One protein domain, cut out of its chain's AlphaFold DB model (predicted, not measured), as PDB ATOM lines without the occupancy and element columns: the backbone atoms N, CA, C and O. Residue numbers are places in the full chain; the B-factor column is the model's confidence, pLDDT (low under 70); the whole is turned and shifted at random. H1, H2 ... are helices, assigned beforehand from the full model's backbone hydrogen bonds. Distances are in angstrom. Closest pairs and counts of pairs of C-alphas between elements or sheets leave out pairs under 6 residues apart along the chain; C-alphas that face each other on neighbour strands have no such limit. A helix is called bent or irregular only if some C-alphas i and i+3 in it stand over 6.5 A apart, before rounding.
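AT A GLANCE: This is residues 2 to 100 of the 560 residues of an uncharacterized protein of Auricularia subglabra (strain TFB-10046 / SS5) (UniProt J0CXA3). A loose, open frame of helices: H4, long and kinked, stands at one end, H3 crosses it and reaches back through little H2 towards H1 at the other end, while H5 follows beyond the far end of H4. After H5 a long stretch without named elements, residues 80 to 100, runs back to the H1 end, and few contacts join the parts. The printed part has 99 residues with five named helices, H1 to H5 in chain order, and no named strand; the class is all helix. It is loose, with a radius of gyration of the C-alphas of 17.0 A, and spans 45 by 34 by 23 A.

IN THESE COORDINATES: H4, the longest helix by residues, holds residues 47 to 67 and measures 29.5 A from first to last C-alpha; C-alpha 47 is at (241.895, 219.764, 313.574). It has a kink of 49 degrees near residue 54 and is irregular, with C-alphas 52 and 55 standing 7.1 A apart. H3 is residues 29 to 41, 18.6 A long, and H2 is residues 23 to 26, 5.5 A. H1 is residues 2 to 15, 19.9 A, beginning at C-alpha 2 (263.430, 214.852, 340.637). H5 is residues 70 to 79, 14.5 A, ending at C-alpha 79 (235.593, 206.433, 336.750).

HOW THE PARTS SIT: H4 touches H3 with residues 50 to 57 alone, and H3 touches H4 with residues 34 to 38 alone. Their closest C-alphas, those of Leu 38 and Leu 57, are 7.2 A apart, and their lines are about perpendicular, at 76 degrees. H2 and H3 meet only through their link. H1 and H2 are near each other, with 5 pairs of C-alphas within 10 A, the closest at 8.4 A. H5 touches no helix; it is apart from H4, though a tight link of 2 residues joins them. H1 is apart from H3, H4 and H5. In H1, H3 and H5 every O i to N i+4 pair is within hydrogen-bond range, in H4 14 of 17 are, and H2 is too short for such a pair.

THE WHOLE: The two C-alphas farthest apart, those of Asp 44 and Pro 100, are 46.1 A apart. The printed part has no cut. The links H2 to H3, H3 to H4 and H4 to H5 are tight, H1 to H2 is short, and no link is long. Residues 66 to 71 stand free. The mean pLDDT of the printed part is 70.2; residue 2, residue 30 and residues 55 to 91 are under 70, and the mean of H5 is 48.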
ATOM      1  N   THR A   2     263.015 214.168 339.387       66.44
ATOM      2  CA  THR A   2     263.430 214.852 340.637       66.44
ATOM      3  C   THR A   2     264.157 216.184 340.404       66.44
ATOM      4  O   THR A   2     263.638 217.221 340.786       66.44
ATOM      5  N   GLU A   3     265.290 216.194 339.689       74.50
ATOM      6  CA  GLU A   3     266.048 217.434 339.391       74.50
ATOM      7  C   GLU A   3     265.195 218.539 338.745       74.50
ATOM      8  O   GLU A   3     265.369 219.714 339.040       74.50
ATOM      9  N   SER A   4     264.283 218.162 337.845       81.12
ATOM     10  CA  SER A   4     263.393 219.094 337.145       81.12
ATOM     11  C   SER A   4     262.291 219.648 338.051       81.12
ATOM     12  O   SER A   4     261.860 220.770 337.829       81.12
ATOM     13  N   LEU A   5     261.862 218.892 339.068       84.44
ATOM     14  CA  LEU A   5     260.904 219.352 340.072       84.44
ATOM     15  C   LEU A   5     261.577 220.297 341.078       84.44
ATOM     16  O   LEU A   5     261.053 221.372 341.335       84.44
ATOM     17  N   VAL A   6     262.777 219.957 341.564       86.06
ATOM     18  CA  VAL A   6     263.569 220.840 342.444       86.06
ATOM     19  C   VAL A   6     263.920 222.150 341.732       86.06
ATOM     20  O   VAL A   6     263.744 223.222 342.298       86.06
ATOM     21  N   ALA A   7     264.334 222.088 340.461       85.56
ATOM     22  CA  ALA A   7     264.579 223.290 339.663       85.56
ATOM     23  C   ALA A   7     263.313 224.143 339.459       85.56
ATOM     24  O   ALA A   7     263.422 225.365 339.372       85.56
ATOM     25  N   LEU A   8     262.127 223.527 339.393       86.94
ATOM     26  CA  LEU A   8     260.855 224.243 339.280       86.94
ATOM     27  C   LEU A   8     260.462 224.919 340.603       86.94
ATOM     28  O   LEU A   8     260.098 226.087 340.573       86.94
ATOM     29  N   ILE A   9     260.632 224.237 341.742       87.25
ATOM     30  CA  ILE A   9     260.430 224.804 343.091       87.25
ATOM     31  C   ILE A   9     261.339 226.024 343.303       87.25
ATOM     32  O   ILE A   9     260.857 227.084 343.688       87.25
ATOM     33  N   VAL A  10     262.632 225.910 342.972       88.44
ATOM     34  CA  VAL A  10     263.580 227.040 343.030       88.44
ATOM     35  C   VAL A  10     263.170 228.164 342.069       88.44
ATOM     36  O   VAL A  10     263.161 229.323 342.464       88.44
ATOM     37  N   SER A  11     262.751 227.845 340.838       88.38
ATOM     38  CA  SER A  11     262.280 228.867 339.882       88.38
ATOM     39  C   SER A  11     261.043 229.619 340.384       88.38
ATOM     40  O   SER A  11     260.921 230.816 340.143       88.38
ATOM     41  N   TYR A  12     260.128 228.936 341.075       88.00
ATOM     42  CA  TYR A  12     258.964 229.571 341.686       88.00
ATOM     43  C   TYR A  12     259.353 230.435 342.890       88.00
ATOM     44  O   TYR A  12     259.003 231.611 342.906       88.00
ATOM     45  N   ARG A  13     260.142 229.916 343.839       88.75
ATOM     46  CA  ARG A  13     260.667 230.699 344.971       88.75
ATOM     47  C   ARG A  13     261.365 231.982 344.515       88.75
ATOM     48  O   ARG A  13     261.135 233.041 345.085       88.75
ATOM     49  N   ASP A  14     262.208 231.882 343.490       88.19
ATOM     50  CA  ASP A  14     263.088 232.974 343.065       88.19
ATOM     51  C   ASP A  14     262.404 233.976 342.102       88.19
ATOM     52  O   ASP A  14     262.962 235.040 341.842       88.19
ATOM     53  N   SER A  15     261.238 233.655 341.514       88.38
ATOM     54  CA  SER A  15     260.565 234.500 340.493       88.38
ATOM     55  C   SER A  15     259.056 234.713 340.682       88.38
ATOM     56  O   SER A  15     258.493 235.607 340.056       88.38
ATOM     57  N   TYR A  16     258.401 233.906 341.517       87.31
ATOM     58  CA  TYR A  16     256.947 233.854 341.717       87.31
ATOM     59  C   TYR A  16     256.604 233.602 343.196       87.31
ATOM     60  O   TYR A  16     255.655 232.884 343.501       87.31
ATOM     61  N   SER A  17     257.375 234.188 344.119       82.06
ATOM     62  CA  SER A  17     257.315 233.898 345.560       82.06
ATOM     63  C   SER A  17     255.940 234.099 346.210       82.06
ATOM     64  O   SER A  17     255.691 233.522 347.260       82.06
ATOM     65  N   GLU A  18     255.065 234.899 345.596       81.06
ATOM     66  CA  GLU A  18     253.702 235.213 346.051       81.06
ATOM     67  C   GLU A  18     252.632 234.196 345.589       81.06
ATOM     68  O   GLU A  18     251.487 234.278 346.027       81.06
ATOM     69  N   TYR A  19     252.971 233.247 344.706       83.12
ATOM     70  CA  TYR A  19     252.021 232.294 344.110       83.12
ATOM     71  C   TYR A  19     252.244 230.871 344.643       83.12
ATOM     72  O   TYR A  19     253.372 230.386 344.565       83.12
ATOM     73  N   PRO A  20     251.210 230.146 345.114       82.62
ATOM     74  CA  PRO A  20     251.383 228.800 345.658       82.62
ATOM     75  C   PRO A  20     251.913 227.818 344.607       82.62
ATOM     76  O   PRO A  20     251.503 227.849 343.441       82.62
ATOM     77  N   PHE A  21     252.789 226.895 345.014       82.50
ATOM     78  CA  PHE A  21     253.226 225.821 344.126       82.50
ATOM     79  C   PHE A  21     252.131 224.763 343.969       82.50
ATOM     80  O   PHE A  21     251.804 224.055 344.919       82.50
ATOM     81  N   LEU A  22     251.611 224.599 342.750       82.94
ATOM     82  CA  LEU A  22     250.560 223.625 342.426       82.94
ATOM     83  C   LEU A  22     251.109 222.537 341.471       82.94
ATOM     84  O   LEU A  22     250.831 222.580 340.270       82.94
ATOM     85  N   PRO A  23     251.910 221.556 341.956       78.38
ATOM     86  CA  PRO A  23     252.621 220.588 341.113       78.38
ATOM     87  C   PRO A  23     251.751 219.850 340.084       78.38
ATOM     88  O   PRO A  23     252.235 219.506 339.005       78.38
ATOM     89  N   TRP A  24     250.474 219.614 340.396       75.81
ATOM     90  CA  TRP A  24     249.521 218.932 339.514       75.81
ATOM     91  C   TRP A  24     249.177 219.736 338.252       75.81
ATOM     92  O   TRP A  24     248.968 219.139 337.195       75.81
ATOM     93  N   LEU A  25     249.214 221.073 338.307       77.06
ATOM     94  CA  LEU A  25     248.981 221.940 337.142       77.06
ATOM     95  C   LEU A  25     250.160 221.957 336.151       77.06
ATOM     96  O   LEU A  25     250.012 222.433 335.028       77.06
ATOM     97  N   HIS A  26     251.318 221.402 336.528       80.38
ATOM     98  CA  HIS A  26     252.471 221.214 335.638       80.38
ATOM     99  C   HIS A  26     252.489 219.846 334.930       80.38
ATOM    100  O   HIS A  26     253.471 219.505 334.264       80.38
ATOM    101  N   SER A  27     251.428 219.050 335.079       77.31
ATOM    102  CA  SER A  27     251.240 217.777 334.378       77.31
ATOM    103  C   SER A  27     250.634 217.965 332.977       77.31
ATOM    104  O   SER A  27     250.203 219.052 332.596       77.31
ATOM    105  N   THR A  28     250.573 216.884 332.195       78.19
ATOM    106  CA  THR A  28     249.791 216.822 330.946       78.19
ATOM    107  C   THR A  28     248.316 216.476 331.174       78.19
ATOM    108  O   THR A  28     247.524 216.558 330.237       78.19
ATOM    109  N   GLU A  29     247.924 216.157 332.410       72.50
ATOM    110  CA  GLU A  29     246.600 215.643 332.779       72.50
ATOM    111  C   GLU A  29     245.438 216.554 332.317       72.50
ATOM    112  O   GLU A  29     244.510 216.041 331.687       72.50
ATOM    113  N   PRO A  30     245.483 217.901 332.465       69.25
ATOM    114  CA  PRO A  30     244.410 218.767 331.965       69.25
ATOM    115  C   PRO A  30     244.236 218.706 330.437       69.25
ATOM    116  O   PRO A  30     243.123 218.828 329.927       69.25
ATOM    117  N   ILE A  31     245.327 218.481 329.695       77.38
ATOM    118  CA  ILE A  31     245.321 218.357 328.229       77.38
ATOM    119  C   ILE A  31     244.753 216.989 327.823       77.38
ATOM    120  O   ILE A  31     243.977 216.887 326.871       77.38
ATOM    121  N   GLU A  32     245.092 215.938 328.569       80.56
ATOM    122  CA  GLU A  32     244.538 214.594 328.383       80.56
ATOM    123  C   GLU A  32     243.022 214.572 328.647       80.56
ATOM    124  O   GLU A  32     242.279 213.965 327.870       80.56
ATOM    125  N   HIS A  33     242.530 215.322 329.641       72.69
ATOM    126  CA  HIS A  33     241.091 215.494 329.870       72.69
ATOM    127  C   HIS A  33     240.390 216.347 328.809       72.69
ATOM    128  O   HIS A  33     239.288 215.979 328.403       72.69
ATOM    129  N   VAL A  34     241.022 217.405 328.287       77.81
ATOM    130  CA  VAL A  34     240.517 218.128 327.104       77.81
ATOM    131  C   VAL A  34     240.312 217.165 325.930       77.81
ATOM    132  O   VAL A  34     239.235 217.145 325.334       77.81
ATOM    133  N   PHE A  35     241.285 216.297 325.638       80.31
ATOM    134  CA  PHE A  35     241.130 215.275 324.597       80.31
ATOM    135  C   PHE A  35     240.114 214.179 324.956       80.31
ATOM    136  O   PHE A  35     239.461 213.646 324.059       80.31
ATOM    137  N   GLY A  36     239.928 213.868 326.241       77.75
ATOM    138  CA  GLY A  36     238.865 212.984 326.723       77.75
ATOM    139  C   GLY A  36     237.462 213.537 326.452       77.75
ATOM    140  O   GLY A  36     236.622 212.819 325.915       77.75
ATOM    141  N   VAL A  37     237.222 214.818 326.755       72.00
ATOM    142  CA  VAL A  37     235.949 215.506 326.463       72.00
ATOM    143  C   VAL A  37     235.729 215.643 324.957       72.00
ATOM    144  O   VAL A  37     234.643 215.355 324.464       72.00
ATOM    145  N   LEU A  38     236.762 215.998 324.190       75.00
ATOM    146  CA  LEU A  38     236.656 216.072 322.729       75.00
ATOM    147  C   LEU A  38     236.303 214.720 322.097       75.00
ATOM    148  O   LEU A  38     235.507 214.690 321.166       75.00
ATOM    149  N   ARG A  39     236.805 213.602 322.638       79.81
ATOM    150  CA  ARG A  39     236.408 212.249 322.211       79.81
ATOM    151  C   ARG A  39     234.977 211.871 322.599       79.81
ATOM    152  O   ARG A  39     234.375 211.081 321.883       79.81
ATOM    153  N   GLN A  40     234.427 212.445 323.673       73.88
ATOM    154  CA  GLN A  40     233.000 212.318 324.013       73.88
ATOM    155  C   GLN A  40     232.112 213.093 323.021       73.88
ATOM    156  O   GLN A  40     231.002 212.655 322.740       73.88
ATOM    157  N   LEU A  41     232.607 214.201 322.452       71.00
ATOM    158  CA  LEU A  41     231.920 214.955 321.392       71.00
ATOM    159  C   LEU A  41     232.084 214.312 320.000       71.00
ATOM    160  O   LEU A  41     231.151 214.327 319.201       71.00
ATOM    161  N   LYS A  42     233.270 213.770 319.691       76.19
ATOM    162  CA  LYS A  42     233.589 213.051 318.446       76.19
ATOM    163  C   LYS A  42     234.871 212.212 318.622       76.19
ATOM    164  O   LYS A  42     235.942 212.805 318.749       76.19
ATOM    165  N   PRO A  43     234.820 210.865 318.575       70.25
ATOM    166  CA  PRO A  43     236.001 210.021 318.797       70.25
ATOM    167  C   PRO A  43     237.162 210.313 317.832       70.25
ATOM    168  O   PRO A  43     238.277 210.608 318.268       70.25
ATOM    169  N   ASP A  44     236.871 210.320 316.527       82.62
ATOM    170  CA  ASP A  44     237.816 210.610 315.440       82.62
ATOM    171  C   ASP A  44     237.705 212.083 314.989       82.62
ATOM    172  O   ASP A  44     237.300 212.393 313.863       82.62
ATOM    173  N   PHE A  45     238.007 213.024 315.890       79.44
ATOM    174  CA  PHE A  45     238.003 214.456 315.568       79.44
ATOM    175  C   PHE A  45     239.274 214.882 314.802       79.44
ATOM    176  O   PHE A  45     240.399 214.522 315.152       79.44
ATOM    177  N   ASN A  46     239.106 215.693 313.757       82.44
ATOM    178  CA  ASN A  46     240.198 216.338 313.026       82.44
ATOM    179  C   ASN A  46     240.468 217.764 313.554       82.44
ATOM    180  O   ASN A  46     239.728 218.291 314.381       82.44
ATOM    181  N   PHE A  47     241.527 218.428 313.077       76.56
ATOM    182  CA  PHE A  47     241.895 219.764 313.574       76.56
ATOM    183  C   PHE A  47     240.838 220.853 313.300       76.56
ATOM    184  O   PHE A  47     240.719 221.789 314.082       76.56
ATOM    185  N   SER A  48     240.035 220.732 312.239       78.75
ATOM    186  CA  SER A  48     238.902 221.636 312.010       78.75
ATOM    187  C   SER A  48     237.753 221.364 312.981       78.75
ATOM    188  O   SER A  48     237.148 222.316 313.462       78.75
ATOM    189  N   ASP A  49     237.480 220.093 313.304       76.56
ATOM    190  CA  ASP A  49     236.492 219.735 314.332       76.56
ATOM    191  C   ASP A  49     236.909 220.305 315.696       76.56
ATOM    192  O   ASP A  49     236.103 220.934 316.369       76.56
ATOM    193  N   PHE A  50     238.189 220.150 316.068       80.88
ATOM    194  CA  PHE A  50     238.759 220.696 317.306       80.88
ATOM    195  C   PHE A  50     238.464 222.193 317.456       80.88
ATOM    196  O   PHE A  50     237.963 222.613 318.495       80.88
ATOM    197  N   LEU A  51     238.727 222.989 316.413       80.38
ATOM    198  CA  LEU A  51     238.488 224.434 316.437       80.38
ATOM    199  C   LEU A  51     236.993 224.772 316.534       80.38
ATOM    200  O   LEU A  51     236.621 225.627 317.335       80.38
ATOM    201  N   SER A  52     236.132 224.062 315.795       73.25
ATOM    202  CA  SER A  52     234.669 224.199 315.899       73.25
ATOM    203  C   SER A  52     234.114 223.777 317.265       73.25
ATOM    204  O   SER A  52     233.046 224.238 317.666       73.25
ATOM    205  N   PHE A  53     234.820 222.910 317.995       80.31
ATOM    206  CA  PHE A  53     234.433 222.453 319.327       80.31
ATOM    207  C   PHE A  53     235.002 223.297 320.471       80.31
ATOM    208  O   PHE A  53     234.538 223.100 321.587       80.31
ATOM    209  N   ILE A  54     235.919 224.251 320.248       75.25
ATOM    210  CA  ILE A  54     236.438 225.126 321.322       75.25
ATOM    211  C   ILE A  54     235.306 225.800 322.130       75.25
ATOM    212  O   ILE A  54     235.330 225.666 323.353       75.25
ATOM    213  N   PRO A  55     234.276 226.426 321.514       68.25
ATOM    214  CA  PRO A  55     233.122 226.961 322.244       68.25
ATOM    215  C   PRO A  55     232.436 225.920 323.138       68.25
ATOM    216  O   PRO A  55     232.283 226.117 324.342       68.25
ATOM    217  N   LYS A  56     232.086 224.763 322.559       66.56
ATOM    218  CA  LYS A  56     231.369 223.686 323.259       66.56
ATOM    219  C   LYS A  56     232.218 223.053 324.363       66.56
ATOM    220  O   LYS A  56     231.682 222.714 325.410       66.56
ATOM    221  N   LEU A  57     233.530 222.942 324.164       67.75
ATOM    222  CA  LEU A  57     234.500 222.467 325.149       67.75
ATOM    223  C   LEU A  57     234.594 223.427 326.343       67.75
ATOM    224  O   LEU A  57     234.545 222.968 327.481       67.75
ATOM    225  N   CYS A  58     234.683 224.740 326.103       63.22
ATOM    226  CA  CYS A  58     234.683 225.746 327.166       63.22
ATOM    227  C   CYS A  58     233.392 225.677 327.995       63.22
ATOM    228  O   CYS A  58     233.465 225.545 329.218       63.22
ATOM    229  N   THR A  59     232.223 225.676 327.347       62.06
ATOM    230  CA  THR A  59     230.923 225.581 328.035       62.06
ATOM    231  C   THR A  59     230.745 224.246 328.765       62.06
ATOM    232  O   THR A  59     230.285 224.237 329.904       62.06
ATOM    233  N   PHE A  60     231.152 223.121 328.166       62.50
ATOM    234  CA  PHE A  60     231.057 221.799 328.795       62.50
ATOM    235  C   PHE A  60     231.965 221.678 330.020       62.50
ATOM    236  O   PHE A  60     231.540 221.130 331.031       62.50
ATOM    237  N   LEU A  61     233.191 222.209 329.963       63.22
ATOM    238  CA  LEU A  61     234.066 222.269 331.133       63.22
ATOM    239  C   LEU A  61     233.424 223.145 332.221       63.22
ATOM    240  O   LEU A  61     233.120 222.639 333.299       63.22
ATOM    241  N   LEU A  62     233.142 224.420 331.922       57.34
ATOM    242  CA  LEU A  62     232.606 225.397 332.883       57.34
ATOM    243  C   LEU A  62     231.279 224.950 333.527       57.34
ATOM    244  O   LEU A  62     231.157 224.967 334.752       57.34
ATOM    245  N   GLY A  63     230.305 224.497 332.734       48.06
ATOM    246  CA  GLY A  63     228.995 224.065 333.235       48.06
ATOM    247  C   GLY A  63     229.061 222.800 334.095       48.06
ATOM    248  O   GLY A  63     228.381 222.703 335.121       48.06
ATOM    249  N   LYS A  64     229.935 221.849 333.735       51.09
ATOM    250  CA  LYS A  64     230.103 220.584 334.465       51.09
ATOM    251  C   LYS A  64     230.794 220.760 335.822       51.09
ATOM    252  O   LYS A  64     230.545 219.960 336.723       51.09
ATOM    253  N   PHE A  65     231.587 221.819 336.014       49.09
ATOM    254  CA  PHE A  65     232.093 222.191 337.343       49.09
ATOM    255  C   PHE A  65     230.978 222.672 338.293       49.09
ATOM    256  O   PHE A  65     231.055 222.412 339.493       49.09
ATOM    257  N   GLY A  66     229.945 223.352 337.783       43.06
ATOM    258  CA  GLY A  66     228.915 223.985 338.616       43.06
ATOM    259  C   GLY A  66     227.760 223.072 339.045       43.06
ATOM    260  O   GLY A  66     227.358 223.093 340.209       43.06
ATOM    261  N   LEU A  67     227.205 222.284 338.118       42.38
ATOM    262  CA  LEU A  67     225.800 221.842 338.214       42.38
ATOM    263  C   LEU A  67     225.551 220.396 338.691       42.38
ATOM    264  O   LEU A  67     224.412 220.059 339.001       42.38
ATOM    265  N   MET A  68     226.565 219.526 338.764       51.44
ATOM    266  CA  MET A  68     226.332 218.081 338.974       51.44
ATOM    267  C   MET A  68     225.906 217.708 340.405       51.44
ATOM    268  O   MET A  68     226.449 218.240 341.384       51.44
ATOM    269  N   SER A  69     225.004 216.730 340.541       51.09
ATOM    270  CA  SER A  69     224.518 216.213 341.831       51.09
ATOM    271  C   SER A  69     225.529 215.278 342.513       51.09
ATOM    272  O   SER A  69     226.359 214.650 341.857       51.09
ATOM    273  N   VAL A  70     225.474 215.167 343.848       53.44
ATOM    274  CA  VAL A  70     226.492 214.471 344.672       53.44
ATOM    275  C   VAL A  70     226.748 213.022 344.227       53.44
ATOM    276  O   VAL A  70     227.904 212.595 344.176       53.44
ATOM    277  N   ASP A  71     225.703 212.279 343.854       49.12
ATOM    278  CA  ASP A  71     225.845 210.892 343.394       49.12
ATOM    279  C   ASP A  71     226.557 210.801 342.033       49.12
ATOM    280  O   ASP A  71     227.414 209.931 341.845       49.12
ATOM    281  N   GLU A  72     226.295 211.730 341.108       53.03
ATOM    282  CA  GLU A  72     227.003 211.821 339.824       53.03
ATOM    283  C   GLU A  72     228.480 212.177 340.016       53.03
ATOM    284  O   GLU A  72     229.339 211.551 339.388       53.03
ATOM    285  N   ARG A  73     228.792 213.105 340.940       54.41
ATOM    286  CA  ARG A  73     230.184 213.403 341.333       54.41
ATOM    287  C   ARG A  73     230.879 212.125 341.797       54.41
ATOM    288  O   ARG A  73     231.974 211.817 341.337       54.41
ATOM    289  N   SER A  74     230.214 211.329 342.641       47.69
ATOM    290  CA  SER A  74     230.775 210.073 343.160       47.69
ATOM    291  C   SER A  74     231.050 209.030 342.064       47.69
ATOM    292  O   SER A  74     232.096 208.378 342.087       47.69
ATOM    293  N   ASN A  75     230.169 208.922 341.063       50.25
ATOM    294  CA  ASN A  75     230.331 208.005 339.932       50.25
ATOM    295  C   ASN A  75     231.445 208.459 338.975       50.25
ATOM    296  O   ASN A  75     232.230 207.630 338.515       50.25
ATOM    297  N   LEU A  76     231.564 209.766 338.712       49.22
ATOM    298  CA  LEU A  76     232.645 210.327 337.894       49.22
ATOM    299  C   LEU A  76     234.006 210.280 338.603       49.22
ATOM    300  O   LEU A  76     235.020 210.031 337.954       49.22
ATOM    301  N   MET A  77     234.050 210.431 339.932       47.03
ATOM    302  CA  MET A  77     235.266 210.171 340.717       47.03
ATOM    303  C   MET A  77     235.667 208.693 340.642       47.03
ATOM    304  O   MET A  77     236.847 208.384 340.489       47.03
ATOM    305  N   ALA A  78     234.700 207.771 340.694       36.88
ATOM    306  CA  ALA A  78     234.958 206.335 340.578       36.88
ATOM    307  C   ALA A  78     235.424 205.896 339.174       36.88
ATOM    308  O   ALA A  78     236.070 204.853 339.057       36.88
ATOM    309  N   SER A  79     235.127 206.674 338.125       43.28
ATOM    310  CA  SER A  79     235.593 206.433 336.750       43.28
ATOM    311  C   SER A  79     236.820 207.257 336.333       43.28
ATOM    312  O   SER A  79     237.351 207.022 335.251       43.28
ATOM    313  N   GLY A  80     237.294 208.188 337.171       41.16
ATOM    314  CA  GLY A  80     238.441 209.056 336.866       41.16
ATOM    315  C   GLY A  80     238.123 210.251 335.954       41.16
ATOM    316  O   GLY A  80     239.037 210.860 335.411       41.16
ATOM    317  N   TYR A  81     236.845 210.602 335.784       48.19
ATOM    318  CA  TYR A  81     236.377 211.732 334.963       48.19
ATOM    319  C   TYR A  81     235.808 212.890 335.805       48.19
ATOM    320  O   TYR A  81     234.970 213.660 335.328       48.19
ATOM    321  N   TRP A  82     236.245 213.011 337.061       48.09
ATOM    322  CA  TRP A  82     235.931 214.139 337.938       48.09
ATOM    323  C   TRP A  82     237.128 215.086 338.053       48.09
ATOM    324  O   TRP A  82     238.243 214.649 338.320       48.09
ATOM    325  N   HIS A  83     236.900 216.383 337.855       53.62
ATOM    326  CA  HIS A  83     237.966 217.374 337.720       53.62
ATOM    327  C   HIS A  83     238.204 218.136 339.035       53.62
ATOM    328  O   HIS A  83     237.642 219.204 339.271       53.62
ATOM    329  N   THR A  84     239.072 217.606 339.896       52.25
ATOM    330  CA  THR A  84     239.460 218.235 341.176       52.25
ATOM    331  C   THR A  84     240.531 219.329 341.057       52.25
ATOM    332  O   THR A  84     240.868 219.925 342.067       52.25
ATOM    333  N   TYR A  85     241.051 219.655 339.865       53.91
ATOM    334  CA  TYR A  85     242.223 220.548 339.691       53.91
ATOM    335  C   TYR A  85     242.125 221.933 340.343       53.91
ATOM    336  O   TYR A  85     243.157 222.511 340.683       53.91
ATOM    337  N   LEU A  86     240.899 222.449 340.475       54.94
ATOM    338  CA  LEU A  86     240.569 223.742 341.084       54.94
ATOM    339  C   LEU A  86     239.780 223.601 342.399       54.94
ATOM    340  O   LEU A  86     239.372 224.607 342.968       54.94
ATOM    341  N   HIS A  87     239.539 222.375 342.878       59.88
ATOM    342  CA  HIS A  87     239.022 222.160 344.229       59.88
ATOM    343  C   HIS A  87     240.212 222.271 345.187       59.88
ATOM    344  O   HIS A  87     241.071 221.392 345.214       59.88
ATOM    345  N   THR A  88     240.276 223.368 345.938       57.16
ATOM    346  CA  THR A  88     241.320 223.625 346.947       57.16
ATOM    347  C   THR A  88     240.748 223.683 348.365       57.16
ATOM    348  O   THR A  88     241.441 224.096 349.286       57.16
ATOM    349  N   ASP A  89     239.490 223.273 348.547       61.31
ATOM    350  CA  ASP A  89     238.727 223.384 349.800       61.31
ATOM    351  C   ASP A  89     239.350 222.597 350.974       61.31
ATOM    352  O   ASP A  89     239.083 222.898 352.137       61.31
ATOM    353  N   ASP A  90     240.173 221.585 350.675       68.00
ATOM    354  CA  ASP A  90     240.933 220.765 351.625       68.00
ATOM    355  C   ASP A  90     242.464 220.955 351.524       68.00
ATOM    356  O   ASP A  90     243.221 220.194 352.131       68.00
ATOM    357  N   ILE A  91     242.929 221.977 350.792       69.50
ATOM    358  CA  ILE A  91     244.350 222.256 350.538       69.50
ATOM    359  C   ILE A  91     244.764 223.571 351.207       69.50
ATOM    360  O   ILE A  91     244.274 224.645 350.865       69.50
ATOM    361  N   ASP A  92     245.739 223.497 352.111       76.62
ATOM    362  CA  ASP A  92     246.400 224.674 352.677       76.62
ATOM    363  C   ASP A  92     247.269 225.362 351.607       76.62
ATOM    364  O   ASP A  92     248.369 224.911 351.275       76.62
ATOM    365  N   LEU A  93     246.745 226.448 351.033       78.19
ATOM    366  CA  LEU A  93     247.447 227.249 350.032       78.19
ATOM    367  C   LEU A  93     248.541 228.140 350.641       78.19
ATOM    368  O   LEU A  93     249.489 228.467 349.931       78.19
ATOM    369  N   GLU A  94     248.462 228.500 351.928       77.50
ATOM    370  CA  GLU A  94     249.503 229.294 352.598       77.50
ATOM    371  C   GLU A  94     250.768 228.445 352.797       77.50
ATOM    372  O   GLU A  94     251.877 228.885 352.480       77.50
ATOM    373  N   ALA A  95     250.607 227.176 353.184       77.19
ATOM    374  CA  ALA A  95     251.697 226.201 353.239       77.19
ATOM    375  C   ALA A  95     252.360 225.946 351.869       77.19
ATOM    376  O   ALA A  95     253.538 225.599 351.816       77.19
ATOM    377  N   LEU A  96     251.649 226.153 350.753       79.12
ATOM    378  CA  LEU A  96     252.202 226.035 349.394       79.12
ATOM    379  C   LEU A  96     252.911 227.310 348.895       79.12
ATOM    380  O   LEU A  96     253.521 227.277 347.825       79.12
ATOM    381  N   VAL A  97     252.868 228.400 349.670       82.38
ATOM    382  CA  VAL A  97     253.684 229.622 349.500       82.38
ATOM    383  C   VAL A  97     254.925 229.597 350.422       82.38
ATOM    384  O   VAL A  97     255.840 230.408 350.276       82.38
ATOM    385  N   ALA A  98     255.022 228.634 351.348       84.19
ATOM    386  CA  ALA A  98     256.182 228.455 352.221       84.19
ATOM    387  C   ALA A  98     257.358 227.777 351.482       84.19
ATOM    388  O   ALA A  98     257.468 226.551 351.410       84.19
ATOM    389  N   TRP A  99     258.258 228.584 350.919       84.38
ATOM    390  CA  TRP A  99     259.390 228.091 350.127       84.38
ATOM    391  C   TRP A  99     260.571 227.585 350.968       84.38
ATOM    392  O   TRP A  99     261.042 228.314 351.842       84.38
ATOM    393  N   PRO A 100     261.152 226.413 350.643       87.94
ATOM    394  CA  PRO A 100     262.359 225.936 351.306       87.94
ATOM    395  C   PRO A 100     263.610 226.708 350.851       87.94
ATOM    396  O   PRO A 100     263.816 227.007 349.664       87.94
TER     397      PRO A 100